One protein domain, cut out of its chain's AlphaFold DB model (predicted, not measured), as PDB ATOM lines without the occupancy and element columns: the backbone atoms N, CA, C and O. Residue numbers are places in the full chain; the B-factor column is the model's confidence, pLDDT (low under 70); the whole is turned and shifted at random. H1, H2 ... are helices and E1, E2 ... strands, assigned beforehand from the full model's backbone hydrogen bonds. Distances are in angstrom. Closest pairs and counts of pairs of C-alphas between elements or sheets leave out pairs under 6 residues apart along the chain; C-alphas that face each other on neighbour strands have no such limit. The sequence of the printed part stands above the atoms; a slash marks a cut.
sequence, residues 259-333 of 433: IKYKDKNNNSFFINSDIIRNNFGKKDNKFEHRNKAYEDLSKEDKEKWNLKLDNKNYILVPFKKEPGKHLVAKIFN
ATOM      1  N   ILE A 259     -29.146   4.520 -29.468       67.81
ATOM      2  CA  ILE A 259     -28.693   5.313 -30.617       67.81
ATOM      3  C   ILE A 259     -27.876   6.495 -30.098       67.81
ATOM      4  O   ILE A 259     -28.268   7.139 -29.129       67.81
ATOM      5  N   LYS A 260     -26.752   6.800 -30.759       74.12
ATOM      6  CA  LYS A 260     -26.041   8.062 -30.538       74.12
ATOM      7  C   LYS A 260     -26.876   9.187 -31.145       74.12
ATOM      8  O   LYS A 260     -27.026   9.253 -32.366       74.12
ATOM      9  N   TYR A 261     -27.448  10.029 -30.299       76.06
ATOM     10  CA  TYR A 261     -28.243  11.181 -30.700       76.06
ATOM     11  C   TYR A 261     -27.445  12.452 -30.447       76.06
ATOM     12  O   TYR A 261     -26.833  12.605 -29.392       76.06
ATOM     13  N   LYS A 262     -27.442  13.341 -31.437       80.75
ATOM     14  CA  LYS A 262     -26.921  14.694 -31.290       80.75
ATOM     15  C   LYS A 262     -28.097  15.642 -31.182       80.75
ATOM     16  O   LYS A 262     -28.954  15.642 -32.066       80.75
ATOM     17  N   ASP A 263     -28.136  16.408 -30.101       74.19
ATOM     18  CA  ASP A 263     -29.117  17.476 -29.969       74.19
ATOM     19  C   ASP A 263     -28.782  18.653 -30.908       74.19
ATOM     20  O   ASP A 263     -27.768  18.663 -31.615       74.19
ATOM     21  N   LYS A 264     -29.648  19.671 -30.917       76.00
ATOM     22  CA  LYS A 264     -29.451  20.893 -31.716       76.00
ATOM     23  C   LYS A 264     -28.203  21.692 -31.306       76.00
ATOM     24  O   LYS A 264     -27.720  22.485 -32.103       76.00
ATOM     25  N   ASN A 265     -27.677  21.451 -30.107       78.06
ATOM     26  CA  ASN A 265     -26.489  22.096 -29.551       78.06
ATOM     27  C   ASN A 265     -25.221  21.242 -29.751       78.06
ATOM     28  O   ASN A 265     -24.171  21.565 -29.206       78.06
ATOM     29  N   ASN A 266     -25.305  20.169 -30.551       75.19
ATOM     30  CA  ASN A 266     -24.219  19.234 -30.854       75.19
ATOM     31  C   ASN A 266     -23.730  18.402 -29.646       75.19
ATOM     32  O   ASN A 266     -22.715  17.705 -29.753       75.19
ATOM     33  N   ASN A 267     -24.466  18.399 -28.531       75.62
ATOM     34  CA  ASN A 267     -24.212  17.496 -27.412       75.62
ATOM     35  C   ASN A 267     -24.584  16.072 -27.826       75.62
ATOM     36  O   ASN A 267     -25.646  15.829 -28.405       75.62
ATOM     37  N   SER A 268     -23.694  15.120 -27.550       72.94
ATOM     38  CA  SER A 268     -23.894  13.714 -27.902       72.94
ATOM     39  C   SER A 268     -24.367  12.922 -26.692       72.94
ATOM     40  O   SER A 268     -23.670  12.874 -25.685       72.94
ATOM     41  N   PHE A 269     -25.502  12.239 -26.829       73.75
ATOM     42  CA  PHE A 269     -26.058  11.360 -25.803       73.75
ATOM     43  C   PHE A 269     -26.336   9.969 -26.365       73.75
ATOM     44  O   PHE A 269     -26.584   9.803 -27.566       73.75
ATOM     45  N   PHE A 270     -26.366   8.975 -25.483       77.44
ATOM     46  CA  PHE A 270     -26.943   7.675 -25.798       77.44
ATOM     47  C   PHE A 270     -28.408   7.686 -25.406       77.44
ATOM     48  O   PHE A 270     -28.757   8.037 -24.283       77.44
ATOM     49  N   ILE A 271     -29.277   7.307 -26.336       77.69
ATOM     50  CA  ILE A 271     -30.714   7.285 -26.082       77.69
ATOM     51  C   ILE A 271     -31.278   5.904 -26.335       77.69
ATOM     52  O   ILE A 271     -30.919   5.292 -27.334       77.69
ATOM     53  N   ASN A 272     -32.181   5.430 -25.479       78.94
ATOM     54  CA  ASN A 272     -32.994   4.252 -25.771       78.94
ATOM     55  C   ASN A 272     -34.394   4.697 -26.194       78.94
ATOM     56  O   ASN A 272     -35.114   5.244 -25.362       78.94
ATOM     57  N   SER A 273     -34.768   4.477 -27.456       76.75
ATOM     58  CA  SER A 273     -36.093   4.828 -27.997       76.75
ATOM     59  C   SER A 273     -37.111   3.682 -27.950       76.75
ATOM     60  O   SER A 273     -38.264   3.860 -28.335       76.75
ATOM     61  N   ASP A 274     -36.712   2.509 -27.459       75.94
ATOM     62  CA  ASP A 274     -37.550   1.314 -27.331       75.94
ATOM     63  C   ASP A 274     -38.306   1.298 -25.985       75.94
ATOM     64  O   ASP A 274     -38.238   0.343 -25.205       75.94
ATOM     65  N   ILE A 275     -38.963   2.426 -25.686       78.06
ATOM     66  CA  ILE A 275     -39.613   2.724 -24.399       78.06
ATOM     67  C   ILE A 275     -41.117   2.456 -24.454       78.06
ATOM     68  O   ILE A 275     -41.674   1.866 -23.530       78.06
ATOM     69  N   ILE A 276     -41.771   2.888 -25.531       80.25
ATOM     70  CA  ILE A 276     -43.213   2.740 -25.719       80.25
ATOM     71  C   ILE A 276     -43.438   1.835 -26.917       80.25
ATOM     72  O   ILE A 276     -43.046   2.175 -28.033       80.25
ATOM     73  N   ARG A 277     -44.070   0.682 -26.687       74.50
ATOM     74  CA  ARG A 277     -44.278  -0.339 -27.713       74.50
ATOM     75  C   ARG A 277     -45.748  -0.513 -28.065       74.50
ATOM     76  O   ARG A 277     -46.601  -0.403 -27.190       74.50
ATOM     77  N   ASN A 278     -46.021  -0.850 -29.324       67.00
ATOM     78  CA  ASN A 278     -47.360  -1.236 -29.780       67.00
ATOM     79  C   ASN A 278     -47.782  -2.600 -29.207       67.00
ATOM     80  O   ASN A 278     -48.940  -2.773 -28.854       67.00
ATOM     81  N   ASN A 279     -46.839  -3.545 -29.068       61.19
ATOM     82  CA  ASN A 279     -47.073  -4.889 -28.532       61.19
ATOM     83  C   ASN A 279     -45.977  -5.277 -27.521       61.19
ATOM     84  O   ASN A 279     -44.784  -5.162 -27.813       61.19
ATOM     85  N   PHE A 280     -46.365  -5.797 -26.352       49.06
ATOM     86  CA  PHE A 280     -45.450  -6.458 -25.413       49.06
ATOM     87  C   PHE A 280     -45.309  -7.946 -25.789       49.06
ATOM     88  O   PHE A 280     -46.298  -8.637 -26.008       49.06
ATOM     89  N   GLY A 281     -44.078  -8.456 -25.891       50.16
ATOM     90  CA  GLY A 281     -43.799  -9.901 -25.953       50.16
ATOM     91  C   GLY A 281     -43.994 -10.633 -27.294       50.16
ATOM     92  O   GLY A 281     -43.403 -11.698 -27.462       50.16
ATOM     93  N   LYS A 282     -44.725 -10.106 -28.287       44.16
ATOM     94  CA  LYS A 282     -44.813 -10.750 -29.617       44.16
ATOM     95  C   LYS A 282     -43.659 -10.311 -30.526       44.16
ATOM     96  O   LYS A 282     -43.578  -9.153 -30.934       44.16
ATOM     97  N   LYS A 283     -42.758 -11.247 -30.856       42.81
ATOM     98  CA  LYS A 283     -41.772 -11.084 -31.935       42.81
ATOM     99  C   LYS A 283     -42.509 -11.085 -33.273       42.81
ATOM    100  O   LYS A 283     -42.655 -12.129 -33.898       42.81
ATOM    101  N   ASP A 284     -42.938  -9.917 -33.729       43.31
ATOM    102  CA  ASP A 284     -43.140  -9.739 -35.162       43.31
ATOM    103  C   ASP A 284     -41.769  -9.830 -35.846       43.31
ATOM    104  O   ASP A 284     -40.828  -9.093 -35.516       43.31
ATOM    105  N   ASN A 285     -41.646 -10.775 -36.783       44.50
ATOM    106  CA  ASN A 285     -40.419 -11.033 -37.550       44.50
ATOM    107  C   ASN A 285     -40.032  -9.861 -38.468       44.50
ATOM    108  O   ASN A 285     -38.934  -9.839 -39.019       44.50
ATOM    109  N   LYS A 286     -40.888  -8.844 -38.577       46.97
ATOM    110  CA  LYS A 286     -40.532  -7.526 -39.092       46.97
ATOM    111  C   LYS A 286     -40.143  -6.662 -37.893       46.97
ATOM    112  O   LYS A 286     -40.999  -6.242 -37.123       46.97
ATOM    113  N   PHE A 287     -38.851  -6.371 -37.723       45.59
ATOM    114  CA  PHE A 287     -38.294  -5.511 -36.657       45.59
ATOM    115  C   PHE A 287     -38.881  -4.078 -36.600       45.59
ATOM    116  O   PHE A 287     -38.462  -3.261 -35.787       45.59
ATOM    117  N   GLU A 288     -39.856  -3.761 -37.448       46.62
ATOM    118  CA  GLU A 288     -40.125  -2.428 -37.956       46.62
ATOM    119  C   GLU A 288     -41.388  -1.748 -37.406       46.62
ATOM    120  O   GLU A 288     -41.549  -0.557 -37.654       46.62
ATOM    121  N   HIS A 289     -42.222  -2.444 -36.619       53.09
ATOM    122  CA  HIS A 289     -43.497  -1.925 -36.076       53.09
ATOM    123  C   HIS A 289     -43.597  -1.962 -34.540       53.09
ATOM    124  O   HIS A 289     -44.689  -2.012 -33.972       53.09
ATOM    125  N   ARG A 290     -42.458  -1.988 -33.837       63.00
ATOM    126  CA  ARG A 290     -42.465  -2.227 -32.386       63.00
ATOM    127  C   ARG A 290     -42.765  -0.988 -31.556       63.00
ATOM    128  O   ARG A 290     -43.418  -1.145 -30.533       63.00
ATOM    129  N   ASN A 291     -42.347   0.202 -31.992       74.31
ATOM    130  CA  ASN A 291     -42.449   1.428 -31.196       74.31
ATOM    131  C   ASN A 291     -43.703   2.231 -31.544       74.31
ATOM    132  O   ASN A 291     -44.056   2.351 -32.717       74.31
ATOM    133  N   LYS A 292     -44.342   2.798 -30.521       82.75
ATOM    134  CA  LYS A 292     -45.493   3.694 -30.650       82.75
ATOM    135  C   LYS A 292     -45.013   5.145 -30.658       82.75
ATOM    136  O   LYS A 292     -44.197   5.518 -29.813       82.75
ATOM    137  N   ALA A 293     -45.512   5.952 -31.592       86.50
ATOM    138  CA  ALA A 293     -45.214   7.378 -31.609       86.50
ATOM    139  C   ALA A 293     -45.903   8.100 -30.446       86.50
ATOM    140  O   ALA A 293     -47.002   7.731 -30.025       86.50
ATOM    141  N   TYR A 294     -45.261   9.151 -29.944       87.44
ATOM    142  CA  TYR A 294     -45.785   9.994 -28.878       87.44
ATOM    143  C   TYR A 294     -47.125  10.631 -29.278       87.44
ATOM    144  O   TYR A 294     -48.052  10.711 -28.473       87.44
ATOM    145  N   GLU A 295     -47.270  11.031 -30.539       90.00
ATOM    146  CA  GLU A 295     -48.474  11.657 -31.083       90.00
ATOM    147  C   GLU A 295     -49.682  10.717 -31.061       90.00
ATOM    148  O   GLU A 295     -50.802  11.194 -30.878       90.00
ATOM    149  N   ASP A 296     -49.451   9.406 -31.142       88.06
ATOM    150  CA  ASP A 296     -50.488   8.367 -31.152       88.06
ATOM    151  C   ASP A 296     -50.903   7.920 -29.733       88.06
ATOM    152  O   ASP A 296     -51.681   6.976 -29.553       88.06
ATOM    153  N   LEU A 297     -50.350   8.551 -28.692       86.19
ATOM    154  CA  LEU A 297     -50.720   8.291 -27.302       86.19
ATOM    155  C   LEU A 297     -52.056   8.940 -26.933       86.19
ATOM    156  O   LEU A 297     -52.427   9.996 -27.453       86.19
ATOM    157  N   SER A 298     -52.750   8.308 -25.981       88.69
ATOM    158  CA  SER A 298     -53.941   8.879 -25.353       88.69
ATOM    159  C   SER A 298     -53.592  10.195 -24.641       88.69
ATOM    160  O   SER A 298     -52.431  10.440 -24.304       88.69
ATOM    161  N   LYS A 299     -54.591  11.055 -24.395       88.00
ATOM    162  CA  LYS A 299     -54.374  12.320 -23.668       88.00
ATOM    163  C   LYS A 299     -53.754  12.078 -22.284       88.00
ATOM    164  O   LYS A 299     -52.766  12.720 -21.948       88.00
ATOM    165  N   GLU A 300     -54.267  11.094 -21.547       88.06
ATOM    166  CA  GLU A 300     -53.770  10.721 -20.215       88.06
ATOM    167  C   GLU A 300     -52.320  10.215 -20.244       88.06
ATOM    168  O   GLU A 300     -51.509  10.553 -19.379       88.06
ATOM    169  N   ASP A 301     -51.953   9.415 -21.248       85.38
ATOM    170  CA  ASP A 301     -50.580   8.921 -21.375       85.38
ATOM    171  C   ASP A 301     -49.608  10.041 -21.753       85.38
ATOM    172  O   ASP A 301     -48.475  10.055 -21.266       85.38
ATOM    173  N   LYS A 302     -50.040  11.001 -22.586       87.25
ATOM    174  CA  LYS A 302     -49.231  12.184 -22.917       87.25
ATOM    175  C   LYS A 302     -48.924  13.009 -21.674       87.25
ATOM    176  O   LYS A 302     -47.768  13.376 -21.494       87.25
ATOM    177  N   GLU A 303     -49.897  13.238 -20.794       88.06
ATOM    178  CA  GLU A 303     -49.675  13.955 -19.528       88.06
ATOM    179  C   GLU A 303     -48.642  13.247 -18.640       88.06
ATOM    180  O   GLU A 303     -47.684  13.871 -18.178       88.06
ATOM    181  N   LYS A 304     -48.750  11.920 -18.486       86.88
ATOM    182  CA  LYS A 304     -47.767  11.118 -17.733       86.88
ATOM    183  C   LYS A 304     -46.361  11.202 -18.325       86.88
ATOM    184  O   LYS A 304     -45.376  11.197 -17.583       86.88
ATOM    185  N   TRP A 305     -46.247  11.221 -19.651       87.06
ATOM    186  CA  TRP A 305     -44.955  11.327 -20.325       87.06
ATOM    187  C   TRP A 305     -44.388  12.742 -20.290       87.06
ATOM    188  O   TRP A 305     -43.178  12.867 -20.124       87.06
ATOM    189  N   ASN A 306     -45.222  13.779 -20.346       87.75
ATOM    190  CA  ASN A 306     -44.789  15.171 -20.205       87.75
ATOM    191  C   ASN A 306     -44.089  15.400 -18.864       87.75
ATOM    192  O   ASN A 306     -42.957  15.870 -18.858       87.75
ATOM    193  N   LEU A 307     -44.653  14.893 -17.763       85.94
ATOM    194  CA  LEU A 307     -43.997  14.938 -16.447       85.94
ATOM    195  C   LEU A 307     -42.606  14.271 -16.441       85.94
ATOM    196  O   LEU A 307     -41.688  14.704 -15.746       85.94
ATOM    197  N   LYS A 308     -42.420  13.194 -17.213       84.69
ATOM    198  CA  LYS A 308     -41.128  12.492 -17.321       84.69
ATOM    199  C   LYS A 308     -40.141  13.205 -18.247       84.69
ATOM    200  O   LYS A 308     -38.936  13.111 -18.007       84.69
ATOM    201  N   LEU A 309     -40.637  13.873 -19.288       85.12
ATOM    202  CA  LEU A 309     -39.849  14.716 -20.188       85.12
ATOM    203  C   LEU A 309     -39.331  15.957 -19.442       85.12
ATOM    204  O   LEU A 309     -38.156  16.294 -19.579       85.12
ATOM    205  N   ASP A 310     -40.152  16.552 -18.572       84.19
ATOM    206  CA  ASP A 310     -39.785  17.713 -17.746       84.19
ATOM    207  C   ASP A 310     -38.635  17.407 -16.777       84.19
ATOM    208  O   ASP A 310     -37.742  18.228 -16.569       84.19
ATOM    209  N   ASN A 311     -38.576  16.170 -16.271       81.75
ATOM    210  CA  ASN A 311     -37.485  15.687 -15.420       81.75
ATOM    211  C   ASN A 311     -36.152  15.467 -16.170       81.75
ATOM    212  O   ASN A 311     -35.216  14.916 -15.591       81.75
ATOM    213  N   LYS A 312     -36.056  15.838 -17.458       76.12
ATOM    214  CA  LYS A 312     -34.855  15.777 -18.322       76.12
ATOM    215  C   LYS A 312     -34.197  14.401 -18.485       76.12
ATOM    216  O   LYS A 312     -33.148  14.289 -19.108       76.12
ATOM    217  N   ASN A 313     -34.823  13.338 -17.991       80.25
ATOM    218  CA  ASN A 313     -34.361  11.961 -18.178       80.25
ATOM    219  C   ASN A 313     -34.820  11.359 -19.517       80.25
ATOM    220  O   ASN A 313     -34.359  10.283 -19.906       80.25
ATOM    221  N   TYR A 314     -35.742  12.028 -20.210       87.56
ATOM    222  CA  TYR A 314     -36.331  11.588 -21.470       87.56
ATOM    223  C   TYR A 314     -36.376  12.742 -22.472       87.56
ATOM    224  O   TYR A 314     -36.456  13.902 -22.081       87.56
ATOM    225  N   ILE A 315     -36.370  12.415 -23.763       88.06
ATOM    226  CA  ILE A 315     -36.514  13.365 -24.869       88.06
ATOM    227  C   ILE A 315     -37.461  12.830 -25.940       88.06
ATOM    228  O   ILE A 315     -37.660  11.619 -26.066       88.06
ATOM    229  N   LEU A 316     -38.000  13.740 -26.749       88.56
ATOM    230  CA  LEU A 316     -38.675  13.406 -27.997       88.56
ATOM    231  C   LEU A 316     -37.665  13.423 -29.140       88.56
ATOM    232  O   LEU A 316     -37.014  14.438 -29.390       88.56
ATOM    233  N   VAL A 317     -37.539  12.300 -29.844       86.94
ATOM    234  CA  VAL A 317     -36.686  12.196 -31.032       86.94
ATOM    235  C   VAL A 317     -37.514  11.999 -32.291       86.94
ATOM    236  O   VAL A 317     -38.467  11.221 -32.255       86.94
ATOM    237  N   PRO A 318     -37.159  12.652 -33.414       86.25
ATOM    238  CA  PRO A 318     -37.889  12.495 -34.664       86.25
ATOM    239  C   PRO A 318     -38.000  11.029 -35.069       86.25
ATOM    240  O   PRO A 318     -36.997  10.303 -35.147       86.25
ATOM    241  N   PHE A 319     -39.219  10.588 -35.353       84.62
ATOM    242  CA  PHE A 319     -39.453   9.246 -35.835       84.62
ATOM    243  C   PHE A 319     -39.132   9.201 -37.329       84.62
ATOM    244  O   PHE A 319     -39.932   9.593 -38.168       84.62
ATOM    245  N   LYS A 320     -37.937   8.706 -37.678       78.44
ATOM    246  CA  LYS A 320     -37.432   8.697 -39.067       78.44
ATOM    247  C   LYS A 320     -38.400   8.116 -40.109       78.44
ATOM    248  O   LYS A 320     -38.271   8.454 -41.277       78.44
ATOM    249  N   LYS A 321     -39.306   7.218 -39.708       71.69
ATOM    250  CA  LYS A 321     -40.266   6.562 -40.608       71.69
ATOM    251  C   LYS A 321     -41.564   7.342 -40.805       71.69
ATOM    252  O   LYS A 321     -42.190   7.186 -41.844       71.69
ATOM    253  N   GLU A 322     -41.952   8.161 -39.835       79.94
ATOM    254  CA  GLU A 322     -43.191   8.936 -39.866       79.94
ATOM    255  C   GLU A 322     -42.838  10.409 -39.638       79.94
ATOM    256  O   GLU A 322     -42.777  10.865 -38.493       79.94
ATOM    257  N   PRO A 323     -42.542  11.154 -40.721       83.44
ATOM    258  CA  PRO A 323     -42.238  12.574 -40.635       83.44
ATOM    259  C   PRO A 323     -43.329  13.326 -39.867       83.44
ATOM    260  O   PRO A 323     -44.515  13.157 -40.133       83.44
ATOM    261  N   GLY A 324     -42.922  14.150 -38.902       84.50
ATOM    262  CA  GLY A 324     -43.840  14.879 -38.022       84.50
ATOM    263  C   GLY A 324     -44.223  14.142 -36.735       84.50
ATOM    264  O   GLY A 324     -44.814  14.768 -35.859       84.50
ATOM    265  N   LYS A 325     -43.846  12.866 -36.579       88.00
ATOM    266  CA  LYS A 325     -44.012  12.116 -35.329       88.00
ATOM    267  C   LYS A 325     -42.705  11.952 -34.556       88.00
ATOM    268  O   LYS A 325     -41.611  12.040 -35.122       88.00
ATOM    269  N   HIS A 326     -42.816  11.658 -33.264       90.38
ATOM    270  CA  HIS A 326     -41.696  11.510 -32.344       90.38
ATOM    271  C   HIS A 326     -41.762  10.205 -31.554       90.38
ATOM    272  O   HIS A 326     -42.826   9.702 -31.202       90.38
ATOM    273  N   LEU A 327     -40.591   9.668 -31.221       88.00
ATOM    274  CA  LEU A 327     -40.438   8.608 -30.231       88.00
ATOM    275  C   LEU A 327     -40.019   9.221 -28.899       88.00
ATOM    276  O   LEU A 327     -39.156  10.099 -28.863       88.00
ATOM    277  N   VAL A 328     -40.569   8.706 -27.802       87.88
ATOM    278  CA  VAL A 328     -40.026   8.978 -26.469       87.88
ATOM    279  C   VAL A 328     -38.766   8.139 -26.282       87.88
ATOM    280  O   VAL A 328     -38.806   6.914 -26.412       87.88
ATOM    281  N   ALA A 329     -37.653   8.788 -25.953       86.19
ATOM    282  CA  ALA A 329     -36.384   8.127 -25.706       86.19
ATOM    283  C   ALA A 329     -35.814   8.502 -24.338       86.19
ATOM    284  O   ALA A 329     -35.853   9.661 -23.943       86.19
ATOM    285  N   LYS A 330     -35.274   7.523 -23.609       86.25
ATOM    286  CA  LYS A 330     -34.581   7.752 -22.333       86.25
ATOM    287  C   LYS A 330     -33.126   8.139 -22.590       86.25
ATOM    288  O   LYS A 330     -32.467   7.437 -23.357       86.25
ATOM    289  N   ILE A 331     -32.637   9.190 -21.936       81.00
ATOM    290  CA  ILE A 331     -31.234   9.620 -21.992       81.00
ATOM    291  C   ILE A 331     -30.379   8.733 -21.080       81.00
ATOM    292  O   ILE A 331     -30.776   8.396 -19.962       81.00
ATOM    293  N   PHE A 332     -29.195   8.370 -21.557       72.75
ATOM    294  CA  PHE A 332     -28.135   7.729 -20.797       72.75
ATOM    295  C   PHE A 332     -26.849   8.531 -20.979       72.75
ATOM    296  O   PHE A 332     -26.435   8.801 -22.110       72.75
ATOM    297  N   ASN A 333     -26.234   8.897 -19.854       62.16
ATOM    298  CA  ASN A 333     -24.975   9.641 -19.837       62.16
ATOM    299  C   ASN A 333     -23.754   8.731 -20.035       62.16
ATOM    300  O   ASN A 333     -22.727   9.218 -20.486       62.16
TER     301      ASN A 333
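AT A GLANCE: This is residues 259 to 333 of the 433 residues of the protein "Adenine specific DNA methyltransferase" of Ureaplasma urealyticum serovar 9 str. ATCC 33175 (UniProt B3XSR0). Two strand hairpins, E1 with E2 and E3 with E4, join into one small, curled and strongly twisted sheet, and a single helix, H1, is set over its E3 edge, with residues 305 to 309 nearest the strands. Between E2 and H1 a wide loop with no named element, residues 273 to 298, swings away from the sheet around Lys 282. The printed part has 75 residues, with E1, E2, H1, E3 and E4 along the chain; the sheet's order is E1, E2, E4, E3, all antiparallel. The class is mixed, helices and strands, with 33 residues, under half, in named elements. The whole is compact, with a radius of gyration of the C-alphas of 12.8 A and spans of 36 by 28 by 23 A.

IN THESE COORDINATES: Find C-alpha 259 at (-28.693, 5.313, -30.617), where E1, residues 259 to 262, begins. E2 is residues 268 to 272, 13.3 A long. E4, residues 326 to 332, is the longest strand by residues and runs 18.2 A to C-alpha 332 at (-28.135, 7.729, -20.797). E3, residues 314 to 318, is 13.3 A long. H1, residues 299 to 310, starts at C-alpha 299, (-54.374, 12.320, -23.668), and runs 16.6 A.

HOW THE PARTS SIT: Start at the inner strands E2 and E4, antiparallel at 111 degrees, where N 332 and O 270 are 2.8 A apart, within hydrogen-bond range. The pairing of E4 is staggered: residues 330 to 332 pair with E2, and residues 326 to 330 with E3. In the hairpin E3 and E4, at 136 degrees, look for N 315 and O 329, 2.8 A apart. In the hairpin E1 and E2, at 141 degrees, N 261 and O 269 are 2.9 A apart. The edge strand E1 is apart from E3 and E4. H1 is on the sheet at a height of 10.7 A, over E3 and along the strands, at 23 degrees to E3 on the local plane, which is fitted to 6 C-alphas, only just enough. The closest C-alphas of H1 and E3 are those of Leu 309 and Ile 315, 5.9 A apart. H1 and E4 are near each other, with 6 pairs of C-alphas within 10 A. E2, H1 and E3 form a split strand-helix-strand unit, two strands of one sheet that are not neighbours, with a helix between them along the chain and E4 between them in the sheet, and its crossover is right-handed. In H1, 7 of 8 O i to N i+4 pairs are within hydrogen-bond range.

THE WHOLE: The two C-alphas farthest apart are those of Asn 265 and Lys 282, 37.6 A. The printed part has no cut, and its one long link is E2 to H1, 26 residues. The mean pLDDT of the printed part is 76.3; look for values under 70 at residue 259, residues 278 to 290 and residue 333.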